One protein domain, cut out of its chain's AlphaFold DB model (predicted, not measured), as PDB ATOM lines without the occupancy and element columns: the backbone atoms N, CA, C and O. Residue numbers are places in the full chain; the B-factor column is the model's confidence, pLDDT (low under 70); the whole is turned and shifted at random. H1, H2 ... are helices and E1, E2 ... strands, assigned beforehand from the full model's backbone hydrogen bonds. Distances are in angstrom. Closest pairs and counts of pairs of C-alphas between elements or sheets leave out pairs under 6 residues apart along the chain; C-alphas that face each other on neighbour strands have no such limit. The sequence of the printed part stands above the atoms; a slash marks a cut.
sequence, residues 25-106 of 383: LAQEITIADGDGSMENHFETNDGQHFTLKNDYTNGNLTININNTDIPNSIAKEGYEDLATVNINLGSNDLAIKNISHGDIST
ATOM      1  N   LEU A  25     165.629 122.415 157.925       60.97
ATOM      2  CA  LEU A  25     165.196 123.215 159.090       60.97
ATOM      3  C   LEU A  25     164.530 124.580 158.812       60.97
ATOM      4  O   LEU A  25     164.708 125.509 159.598       60.97
ATOM      5  N   ALA A  26     163.734 124.721 157.747       73.94
ATOM      6  CA  ALA A  26     162.854 125.889 157.642       73.94
ATOM      7  C   ALA A  26     161.733 125.809 158.696       73.94
ATOM      8  O   ALA A  26     161.102 124.761 158.851       73.94
ATOM      9  N   GLN A  27     161.492 126.901 159.423       92.06
ATOM     10  CA  GLN A  27     160.286 127.057 160.233       92.06
ATOM     11  C   GLN A  27     159.074 127.107 159.299       92.06
ATOM     12  O   GLN A  27     159.163 127.669 158.211       92.06
ATOM     13  N   GLU A  28     157.944 126.537 159.710       94.56
ATOM     14  CA  GLU A  28     156.714 126.550 158.915       94.56
ATOM     15  C   GLU A  28     155.599 127.259 159.686       94.56
ATOM     16  O   GLU A  28     155.390 126.988 160.871       94.56
ATOM     17  N   ILE A  29     154.889 128.159 159.006       94.38
ATOM     18  CA  ILE A  29     153.650 128.775 159.487       94.38
ATOM     19  C   ILE A  29     152.543 128.561 158.458       94.38
ATOM     20  O   ILE A  29     152.808 128.446 157.258       94.38
ATOM     21  N   THR A  30     151.303 128.520 158.933       93.88
ATOM     22  CA  THR A  30     150.118 128.438 158.080       93.88
ATOM     23  C   THR A  30     149.236 129.631 158.368       93.88
ATOM     24  O   THR A  30     149.035 129.980 159.528       93.88
ATOM     25  N   ILE A  31     148.735 130.236 157.302       91.56
ATOM     26  CA  ILE A  31     147.892 131.414 157.338       91.56
ATOM     27  C   ILE A  31     146.586 131.070 156.642       91.56
ATOM     28  O   ILE A  31     146.601 130.648 155.482       91.56
ATOM     29  N   ALA A  32     145.477 131.228 157.351       88.25
ATOM     30  CA  ALA A  32     144.140 131.004 156.833       88.25
ATOM     31  C   ALA A  32     143.207 132.146 157.233       88.25
ATOM     32  O   ALA A  32     143.400 132.795 158.260       88.25
ATOM     33  N   ASP A  33     142.192 132.381 156.409       81.50
ATOM     34  CA  ASP A  33     141.198 133.408 156.692       81.50
ATOM     35  C   ASP A  33     140.374 133.074 157.951       81.50
ATOM     36  O   ASP A  33     139.974 131.926 158.173       81.50
ATOM     37  N   GLY A  34     140.139 134.083 158.793       75.62
ATOM     38  CA  GLY A  34     139.267 133.996 159.970       75.62
ATOM     39  C   GLY A  34     139.735 133.120 161.148       75.62
ATOM     40  O   GLY A  34     138.975 132.967 162.106       75.62
ATOM     41  N   ASP A  35     140.944 132.543 161.135       81.31
ATOM     42  CA  ASP A  35     141.449 131.682 162.228       81.31
ATOM     43  C   ASP A  35     142.390 132.394 163.229       81.31
ATOM     44  O   ASP A  35     142.847 131.788 164.204       81.31
ATOM     45  N   GLY A  36     142.674 133.680 163.002       82.00
ATOM     46  CA  GLY A  36     143.584 134.494 163.816       82.00
ATOM     47  C   GLY A  36     145.079 134.229 163.571       82.00
ATOM     48  O   GLY A  36     145.934 134.739 164.301       82.00
ATOM     49  N   SER A  37     145.437 133.382 162.599       84.06
ATOM     50  CA  SER A  37     146.828 133.042 162.262       84.06
ATOM     51  C   SER A  37     147.629 134.254 161.791       84.06
ATOM     52  O   SER A  37     148.798 134.397 162.160       84.06
ATOM     53  N   MET A  38     147.007 135.167 161.045       84.25
ATOM     54  CA  MET A  38     147.651 136.396 160.590       84.25
ATOM     55  C   MET A  38     148.130 137.253 161.767       84.25
ATOM     56  O   MET A  38     149.311 137.587 161.837       84.25
ATOM     57  N   GLU A  39     147.278 137.535 162.753       88.12
ATOM     58  CA  GLU A  39     147.626 138.317 163.947       88.12
ATOM     59  C   GLU A  39     148.615 137.583 164.860       88.12
ATOM     60  O   GLU A  39     149.340 138.205 165.644       88.12
ATOM     61  N   ASN A  40     148.684 136.253 164.767       91.31
ATOM     62  CA  ASN A  40     149.687 135.461 165.473       91.31
ATOM     63  C   ASN A  40     151.083 135.632 164.862       91.31
ATOM     64  O   ASN A  40     152.059 135.664 165.617       91.31
ATOM     65  N   HIS A  41     151.184 135.809 163.544       93.44
ATOM     66  CA  HIS A  41     152.456 135.837 162.815       93.44
ATOM     67  C   HIS A  41     152.922 137.238 162.405       93.44
ATOM     68  O   HIS A  41     154.127 137.471 162.299       93.44
ATOM     69  N   PHE A  42     152.000 138.186 162.254       94.62
ATOM     70  CA  PHE A  42     152.266 139.565 161.863       94.62
ATOM     71  C   PHE A  42     151.854 140.541 162.963       94.62
ATOM     72  O   PHE A  42     150.945 140.288 163.752       94.62
ATOM     73  N   GLU A  43     152.556 141.663 163.037       94.25
ATOM     74  CA  GLU A  43     152.243 142.789 163.908       94.25
ATOM     75  C   GLU A  43     151.858 144.018 163.080       94.25
ATOM     76  O   GLU A  43     152.404 144.259 162.003       94.25
ATOM     77  N   THR A  44     150.912 144.801 163.598       92.94
ATOM     78  CA  THR A  44     150.496 146.090 163.037       92.94
ATOM     79  C   THR A  44     150.152 147.056 164.169       92.94
ATOM     80  O   THR A  44     149.696 146.636 165.233       92.94
ATOM     81  N   ASN A  45     150.368 148.353 163.940       88.44
ATOM     82  CA  ASN A  45     150.017 149.418 164.888       88.44
ATOM     83  C   ASN A  45     148.857 150.301 164.400       88.44
ATOM     84  O   ASN A  45     148.318 151.087 165.177       88.44
ATOM     85  N   ASP A  46     148.492 150.199 163.123       90.44
ATOM     86  CA  ASP A  46     147.507 151.062 162.465       90.44
ATOM     87  C   ASP A  46     146.433 150.288 161.686       90.44
ATOM     88  O   ASP A  46     145.450 150.893 161.252       90.44
ATOM     89  N   GLY A  47     146.582 148.965 161.561       89.75
ATOM     90  CA  GLY A  47     145.676 148.110 160.797       89.75
ATOM     91  C   GLY A  47     145.865 148.206 159.283       89.75
ATOM     92  O   GLY A  47     145.014 147.716 158.550       89.75
ATOM     93  N   GLN A  48     146.942 148.841 158.812       93.25
ATOM     94  CA  GLN A  48     147.268 148.999 157.391       93.25
ATOM     95  C   GLN A  48     148.641 148.410 157.052       93.25
ATOM     96  O   GLN A  48     148.818 147.811 155.993       93.25
ATOM     97  N   HIS A  49     149.628 148.580 157.929       95.44
ATOM     98  CA  HIS A  49     150.999 148.137 157.691       95.44
ATOM     99  C   HIS A  49     151.311 146.942 158.588       95.44
ATOM    100  O   HIS A  49     151.320 147.062 159.817       95.44
ATOM    101  N   PHE A  50     151.571 145.794 157.972       95.88
ATOM    102  CA  PHE A  50     151.808 144.526 158.654       95.88
ATOM    103  C   PHE A  50     153.268 144.117 158.507       95.88
ATOM    104  O   PHE A  50     153.836 144.169 157.420       95.88
ATOM    105  N   THR A  51     153.902 143.704 159.599       97.12
ATOM    106  CA  THR A  51     155.289 143.220 159.595       97.12
ATOM    107  C   THR A  51     155.361 141.838 160.222       97.12
ATOM    108  O   THR A  51     154.724 141.589 161.240       97.12
ATOM    109  N   LEU A  52     156.120 140.925 159.616       96.94
ATOM    110  CA  LEU A  52     156.377 139.605 160.191       96.94
ATOM    111  C   LEU A  52     157.054 139.762 161.562       96.94
ATOM    112  O   LEU A  52     158.077 140.440 161.674       96.94
ATOM    113  N   LYS A  53     156.517 139.111 162.597       95.88
ATOM    114  CA  LYS A  53     157.082 139.186 163.951       95.88
ATOM    115  C   LYS A  53     158.496 138.609 164.002       95.88
ATOM    116  O   LYS A  53     158.802 137.600 163.365       95.88
ATOM    117  N   ASN A  54     159.331 139.197 164.858       93.38
ATOM    118  CA  ASN A  54     160.748 138.839 165.002       93.38
ATOM    119  C   ASN A  54     160.996 137.349 165.296       93.38
ATOM    120  O   ASN A  54     162.014 136.809 164.856       93.38
ATOM    121  N   ASP A  55     160.064 136.673 165.972       92.56
ATOM    122  CA  ASP A  55     160.150 135.243 166.303       92.56
ATOM    123  C   ASP A  55     160.290 134.339 165.064       92.56
ATOM    124  O   ASP A  55     160.812 133.230 165.177       92.56
ATOM    125  N   TYR A  56     159.891 134.828 163.883       91.50
ATOM    126  CA  TYR A  56     159.915 134.098 162.609       91.50
ATOM    127  C   TYR A  56     161.072 134.502 161.676       91.50
ATOM    128  O   TYR A  56     161.124 134.061 160.533       91.50
ATOM    129  N   THR A  57     162.003 135.347 162.136       91.31
ATOM    130  CA  THR A  57     163.061 135.940 161.285       91.31
ATOM    131  C   THR A  57     164.435 135.267 161.421       91.31
ATOM    132  O   THR A  57     165.344 135.526 160.631       91.31
ATOM    133  N   ASN A  58     164.600 134.374 162.404       88.44
ATOM    134  CA  ASN A  58     165.896 133.802 162.801       88.44
ATOM    135  C   ASN A  58     166.410 132.661 161.900       88.44
ATOM    136  O   ASN A  58     167.465 132.088 162.177       88.44
ATOM    137  N   GLY A  59     165.682 132.301 160.845       92.62
ATOM    138  CA  GLY A  59     166.041 131.208 159.949       92.62
ATOM    139  C   GLY A  59     165.201 131.209 158.681       92.62
ATOM    140  O   GLY A  59     164.467 132.158 158.407       92.62
ATOM    141  N   ASN A  60     165.324 130.136 157.901       96.19
ATOM    142  CA  ASN A  60     164.478 129.930 156.729       96.19
ATOM    143  C   ASN A  60     163.013 129.793 157.164       96.19
ATOM    144  O   ASN A  60     162.734 129.151 158.181       96.19
ATOM    145  N   LEU A  61     162.090 130.338 156.375       96.94
ATOM    146  CA  LEU A  61     160.657 130.320 156.672       96.94
ATOM    147  C   LEU A  61     159.869 129.782 155.478       96.94
ATOM    148  O   LEU A  61     160.108 130.170 154.338       96.94
ATOM    149  N   THR A  62     158.899 128.918 155.753       97.31
ATOM    150  CA  THR A  62     157.837 128.548 154.817       97.31
ATOM    151  C   THR A  62     156.509 129.094 155.323       97.31
ATOM    152  O   THR A  62     156.113 128.813 156.453       97.31
ATOM    153  N   ILE A  63     155.812 129.839 154.471       95.88
ATOM    154  CA  ILE A  63     154.462 130.342 154.704       95.88
ATOM    155  C   ILE A  63     153.505 129.559 153.808       95.88
ATOM    156  O   ILE A  63     153.569 129.652 152.582       95.88
ATOM    157  N   ASN A  64     152.613 128.784 154.414       94.69
ATOM    158  CA  ASN A  64     151.528 128.120 153.703       94.69
ATOM    159  C   ASN A  64     150.271 128.992 153.791       94.69
ATOM    160  O   ASN A  64     149.789 129.253 154.888       94.69
ATOM    161  N   ILE A  65     149.742 129.432 152.655       91.81
ATOM    162  CA  ILE A  65     148.550 130.277 152.575       91.81
ATOM    163  C   ILE A  65     147.360 129.406 152.176       91.81
ATOM    164  O   ILE A  65     147.428 128.670 151.187       91.81
ATOM    165  N   ASN A  66     146.281 129.484 152.947       89.44
ATOM    166  CA  ASN A  66     145.047 128.747 152.732       89.44
ATOM    167  C   ASN A  66     143.867 129.718 152.615       89.44
ATOM    168  O   ASN A  66     143.393 130.240 153.620       89.44
ATOM    169  N   ASN A  67     143.380 129.905 151.391       84.06
ATOM    170  CA  ASN A  67     142.170 130.646 151.059       84.06
ATOM    171  C   ASN A  67     142.156 132.074 151.632       84.06
ATOM    172  O   ASN A  67     141.252 132.427 152.382       84.06
ATOM    173  N   THR A  68     143.199 132.864 151.366       87.25
ATOM    174  CA  THR A  68     143.306 134.219 151.922       87.25
ATOM    175  C   THR A  68     144.263 135.124 151.135       87.25
ATOM    176  O   THR A  68     145.039 134.659 150.289       87.25
ATOM    177  N   ASP A  69     144.200 136.419 151.443       87.81
ATOM    178  CA  ASP A  69     145.088 137.482 150.975       87.81
ATOM    179  C   ASP A  69     145.850 138.087 152.164       87.81
ATOM    180  O   ASP A  69     145.266 138.513 153.168       87.81
ATOM    181  N   ILE A  70     147.173 138.128 152.038       89.94
ATOM    182  CA  ILE A  70     148.080 138.789 152.967       89.94
ATOM    183  C   ILE A  70     148.478 140.144 152.363       89.94
ATOM    184  O   ILE A  70     149.212 140.147 151.378       89.94
ATOM    185  N   PRO A  71     148.142 141.295 152.971       88.00
ATOM    186  CA  PRO A  71     147.594 141.458 154.322       88.00
ATOM    187  C   PRO A  71     146.075 141.677 154.399       88.00
ATOM    188  O   PRO A  71     145.563 141.848 155.505       88.00
ATOM    189  N   ASN A  72     145.369 141.731 153.267       84.06
ATOM    190  CA  ASN A  72     144.001 142.258 153.206       84.06
ATOM    191  C   ASN A  72     143.004 141.549 154.138       84.06
ATOM    192  O   ASN A  72     142.115 142.206 154.668       84.06
ATOM    193  N   SER A  73     143.183 140.254 154.414       80.25
ATOM    194  CA  SER A  73     142.301 139.470 155.302       80.25
ATOM    195  C   SER A  73     142.118 140.021 156.716       80.25
ATOM    196  O   SER A  73     141.092 139.767 157.342       80.25
ATOM    197  N   ILE A  74     143.095 140.767 157.234       79.81
ATOM    198  CA  ILE A  74     143.021 141.376 158.571       79.81
ATOM    199  C   ILE A  74     143.265 142.884 158.544       79.81
ATOM    200  O   ILE A  74     143.527 143.500 159.584       79.81
ATOM    201  N   ALA A  75     143.222 143.485 157.354       86.25
ATOM    202  CA  ALA A  75     143.265 144.928 157.227       86.25
ATOM    203  C   ALA A  75     142.081 145.538 157.986       86.25
ATOM    204  O   ALA A  75     140.992 144.974 158.076       86.25
ATOM    205  N   LYS A  76     142.306 146.706 158.581       87.56
ATOM    206  CA  LYS A  76     141.213 147.465 159.177       87.56
ATOM    207  C   LYS A  76     140.285 147.949 158.062       87.56
ATOM    208  O   LYS A  76     140.777 148.455 157.059       87.56
ATOM    209  N   GLU A  77     138.979 147.902 158.324       84.38
ATOM    210  CA  GLU A  77     137.937 148.423 157.434       84.38
ATOM    211  C   GLU A  77     138.315 149.782 156.818       84.38
ATOM    212  O   GLU A  77     138.624 150.750 157.533       84.38
ATOM    213  N   GLY A  78     138.292 149.839 155.487       82.12
ATOM    214  CA  GLY A  78     138.673 150.985 154.665       82.12
ATOM    215  C   GLY A  78     140.139 151.003 154.216       82.12
ATOM    216  O   GLY A  78     140.539 151.955 153.538       82.12
ATOM    217  N   TYR A  79     140.945 150.008 154.594       84.75
ATOM    218  CA  TYR A  79     142.335 149.838 154.148       84.75
ATOM    219  C   TYR A  79     142.567 148.583 153.309       84.75
ATOM    220  O   TYR A  79     143.711 148.320 152.928       84.75
ATOM    221  N   GLU A  80     141.516 147.835 152.994       81.44
ATOM    222  CA  GLU A  80     141.555 146.774 151.994       81.44
ATOM    223  C   GLU A  80     142.139 147.330 150.681       81.44
ATOM    224  O   GLU A  80     141.936 148.494 150.330       81.44
ATOM    225  N   ASP A  81     142.972 146.535 150.012       79.62
ATOM    226  CA  ASP A  81     143.742 146.870 148.798       79.62
ATOM    227  C   ASP A  81     144.837 147.939 148.965       79.62
ATOM    228  O   ASP A  81     145.713 148.077 148.103       79.62
ATOM    229  N   LEU A  82     144.847 148.664 150.087       86.75
ATOM    230  CA  LEU A  82     145.888 149.628 150.460       86.75
ATOM    231  C   LEU A  82     146.873 149.070 151.483       86.75
ATOM    232  O   LEU A  82     147.958 149.640 151.656       86.75
ATOM    233  N   ALA A  83     146.488 148.013 152.191       92.38
ATOM    234  CA  ALA A  83     147.298 147.401 153.222       92.38
ATOM    235  C   ALA A  83     148.588 146.816 152.629       92.38
ATOM    236  O   ALA A  83     148.635 146.404 151.469       92.38
ATOM    237  N   THR A  84     149.654 146.827 153.429       95.62
ATOM    238  CA  THR A  84     151.003 146.412 153.016       95.62
ATOM    239  C   THR A  84     151.576 145.358 153.951       95.62
ATOM    240  O   THR A  84     151.282 145.358 155.151       95.62
ATOM    241  N   VAL A  85     152.420 144.475 153.416       96.50
ATOM    242  CA  VAL A  85     153.103 143.442 154.204       96.50
ATOM    243  C   VAL A  85     154.621 143.518 154.054       96.50
ATOM    244  O   VAL A  85     155.161 143.591 152.953       96.50
ATOM    245  N   ASN A  86     155.336 143.469 155.175       97.81
ATOM    246  CA  ASN A  86     156.792 143.437 155.234       97.81
ATOM    247  C   ASN A  86     157.284 142.112 155.834       97.81
ATOM    248  O   ASN A  86     157.023 141.806 156.999       97.81
ATOM    249  N   ILE A  87     158.038 141.343 155.049       98.12
ATOM    250  CA  ILE A  87     158.669 140.084 155.461       98.12
ATOM    251  C   ILE A  87     160.182 140.273 155.385       98.12
ATOM    252  O   ILE A  87     160.743 140.396 154.298       98.12
ATOM    253  N   ASN A  88     160.861 140.290 156.532       98.00
ATOM    254  CA  ASN A  88     162.310 140.464 156.589       98.00
ATOM    255  C   ASN A  88     162.994 139.269 157.256       98.00
ATOM    256  O   ASN A  88     162.993 139.145 158.476       98.00
ATOM    257  N   LEU A  89     163.599 138.411 156.438       97.44
ATOM    258  CA  LEU A  89     164.392 137.258 156.857       97.44
ATOM    259  C   LEU A  89     165.905 137.482 156.687       97.44
ATOM    260  O   LEU A  89     166.698 136.572 156.942       97.44
ATOM    261  N   GLY A  90     166.326 138.666 156.230       95.00
ATOM    262  CA  GLY A  90     167.728 138.996 155.991       95.00
ATOM    263  C   GLY A  90     168.403 138.024 155.021       95.00
ATOM    264  O   GLY A  90     168.076 137.973 153.839       95.00
ATOM    265  N   SER A  91     169.372 137.252 155.516       95.00
ATOM    266  CA  SER A  91     170.152 136.298 154.715       95.00
ATOM    267  C   SER A  91     169.521 134.907 154.574       95.00
ATOM    268  O   SER A  91     170.171 134.012 154.028       95.00
ATOM    269  N   ASN A  92     168.314 134.699 155.099       96.56
ATOM    270  CA  ASN A  92     167.621 133.412 155.055       96.56
ATOM    271  C   ASN A  92     166.697 133.300 153.832       96.56
ATOM    272  O   ASN A  92     166.382 134.299 153.180       96.56
ATOM    273  N   ASP A  93     166.272 132.076 153.524       97.25
ATOM    274  CA  ASP A  93     165.384 131.770 152.402       97.25
ATOM    275  C   ASP A  93     163.901 131.809 152.840       97.25
ATOM    276  O   ASP A  93     163.550 131.362 153.936       97.25
ATOM    277  N   LEU A  94     163.031 132.310 151.960       98.25
ATOM    278  CA  LEU A  94     161.575 132.339 152.109       98.25
ATOM    279  C   LEU A  94     160.923 131.411 151.080       98.25
ATOM    280  O   LEU A  94     161.206 131.502 149.886       98.25
ATOM    281  N   ALA A  95     159.994 130.570 151.524       97.75
ATOM    282  CA  ALA A  95     159.074 129.848 150.655       97.75
ATOM    283  C   ALA A  95     157.630 130.271 150.950       97.75
ATOM    284  O   ALA A  95     157.237 130.340 152.112       97.75
ATOM    285  N   ILE A  96     156.824 130.513 149.917       96.69
ATOM    286  CA  ILE A  96     155.393 130.813 150.040       96.69
ATOM    287  C   ILE A  96     154.609 129.833 149.167       96.69
ATOM    288  O   ILE A  96     154.925 129.639 147.994       96.69
ATOM    289  N   LYS A  97     153.607 129.167 149.730       93.56
ATOM    290  CA  LYS A  97     152.857 128.124 149.021       93.56
ATOM    291  C   LYS A  97     151.371 128.333 149.195       93.56
ATOM    292  O   LYS A  97     150.906 128.460 150.324       93.56
ATOM    293  N   ASN A  98     150.629 128.277 148.100       91.19
ATOM    294  CA  ASN A  98     149.194 128.071 148.174       91.19
ATOM    295  C   ASN A  98     148.914 126.600 148.519       91.19
ATOM    296  O   ASN A  98     149.334 125.692 147.801       91.19
ATOM    297  N   ILE A  99     148.243 126.367 149.644       89.94
ATOM    298  CA  ILE A  99     147.805 125.033 150.083       89.94
ATOM    299  C   ILE A  99     146.280 124.883 150.049       89.94
ATOM    300  O   ILE A  99     145.746 123.895 150.558       89.94
ATOM    301  N   SER A 100     145.585 125.861 149.471       82.94
ATOM    302  CA  SER A 100     144.131 125.877 149.371       82.94
ATOM    303  C   SER A 100     143.628 124.689 148.562       82.94
ATOM    304  O   SER A 100     144.262 124.219 147.614       82.94
ATOM    305  N   HIS A 101     142.453 124.195 148.933       69.75
ATOM    306  CA  HIS A 101     141.751 123.177 148.168       69.75
ATOM    307  C   HIS A 101     140.723 123.829 147.241       69.75
ATOM    308  O   HIS A 101     139.941 124.666 147.680       69.75
ATOM    309  N   GLY A 102     140.670 123.381 145.986       64.19
ATOM    310  CA  GLY A 102     139.719 123.888 144.995       64.19
ATOM    311  C   GLY A 102     140.290 125.026 144.151       64.19
ATOM    312  O   GLY A 102     141.498 125.107 143.958       64.19
ATOM    313  N   ASP A 103     139.403 125.870 143.630       61.69
ATOM    314  CA  ASP A 103     139.717 126.901 142.631       61.69
ATOM    315  C   ASP A 103     140.020 128.271 143.264       61.69
ATOM    316  O   ASP A 103     139.726 129.299 142.669       61.69
ATOM    317  N   ILE A 104     140.576 128.298 144.481       68.44
ATOM    318  CA  ILE A 104     140.767 129.551 145.218       68.44
ATOM    319  C   ILE A 104     142.217 130.031 145.146       68.44
ATOM    320  O   ILE A 104     143.153 129.365 145.606       68.44
ATOM    321  N   SER A 105     142.375 131.217 144.569       76.75
ATOM    322  CA  SER A 105     143.626 131.962 144.492       76.75
ATOM    323  C   SER A 105     144.036 132.502 145.864       76.75
ATOM    324  O   SER A 105     143.191 132.908 146.660       76.75
ATOM    325  N   THR A 106     145.339 132.524 146.144       87.50
ATOM    326  CA  THR A 106     145.894 133.181 147.335       87.50
ATOM    327  C   THR A 106     146.820 134.311 146.939       87.50
ATOM    328  O   THR A 106     147.534 134.224 145.933       87.50
TER     329      THR A 106
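This is residues 25 to 106 of the 383 residues of the protein "Vacuolating cytotoxin" of Campylobacter coli (UniProt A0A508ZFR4). With little regular structure, the chain winds in stacked turns, a short solenoid whose two walls, sheets E1 E3 E5 and E2 E4, make a V, with H1 over one end of the stack. The 82 printed residues hold one named helix and five strands, in the order E1 H1 E2 E3 E4 E5; both sheets are parallel. The class is mostly strand, with 32 residues in named elements. The whole is compact, radius of gyration of the C-alphas 12.6 A, and flat, spanning 37 by 34 by 18 A.

Inner strand E3, residues 61 to 66, has parallel neighbours E1, residues 27 to 32 (N 31 and O 64, 2.8 A), and E5, residues 93 to 98 (N 63 and O 95, 2.8 A). H1, residues 37 to 41, only grazes this sheet; the closest C-alphas of E1 and H1, Ile 31 and Ser 37, are 5.3 A apart. Its O i to N i+4 pair is within hydrogen-bond range. E2, residues 49 to 52, and E4, residues 84 to 88, are parallel (N 86 and O 50, 2.8 A). E3 and E4 are apart.

E1 runs 17.0 A from C-alpha 27 at (160.286, 127.057, 160.233). E3 measures 16.2 A; E5 runs 17.1 A, to C-alpha 98 at (149.194, 128.071, 148.174).

The farthest C-alphas, Leu 25 and Gly 78, are 38.7 A apart. The printed part has no cut. The link E3 to E4 is long. pLDDT is under 70 at residues 25 and 101 to 104.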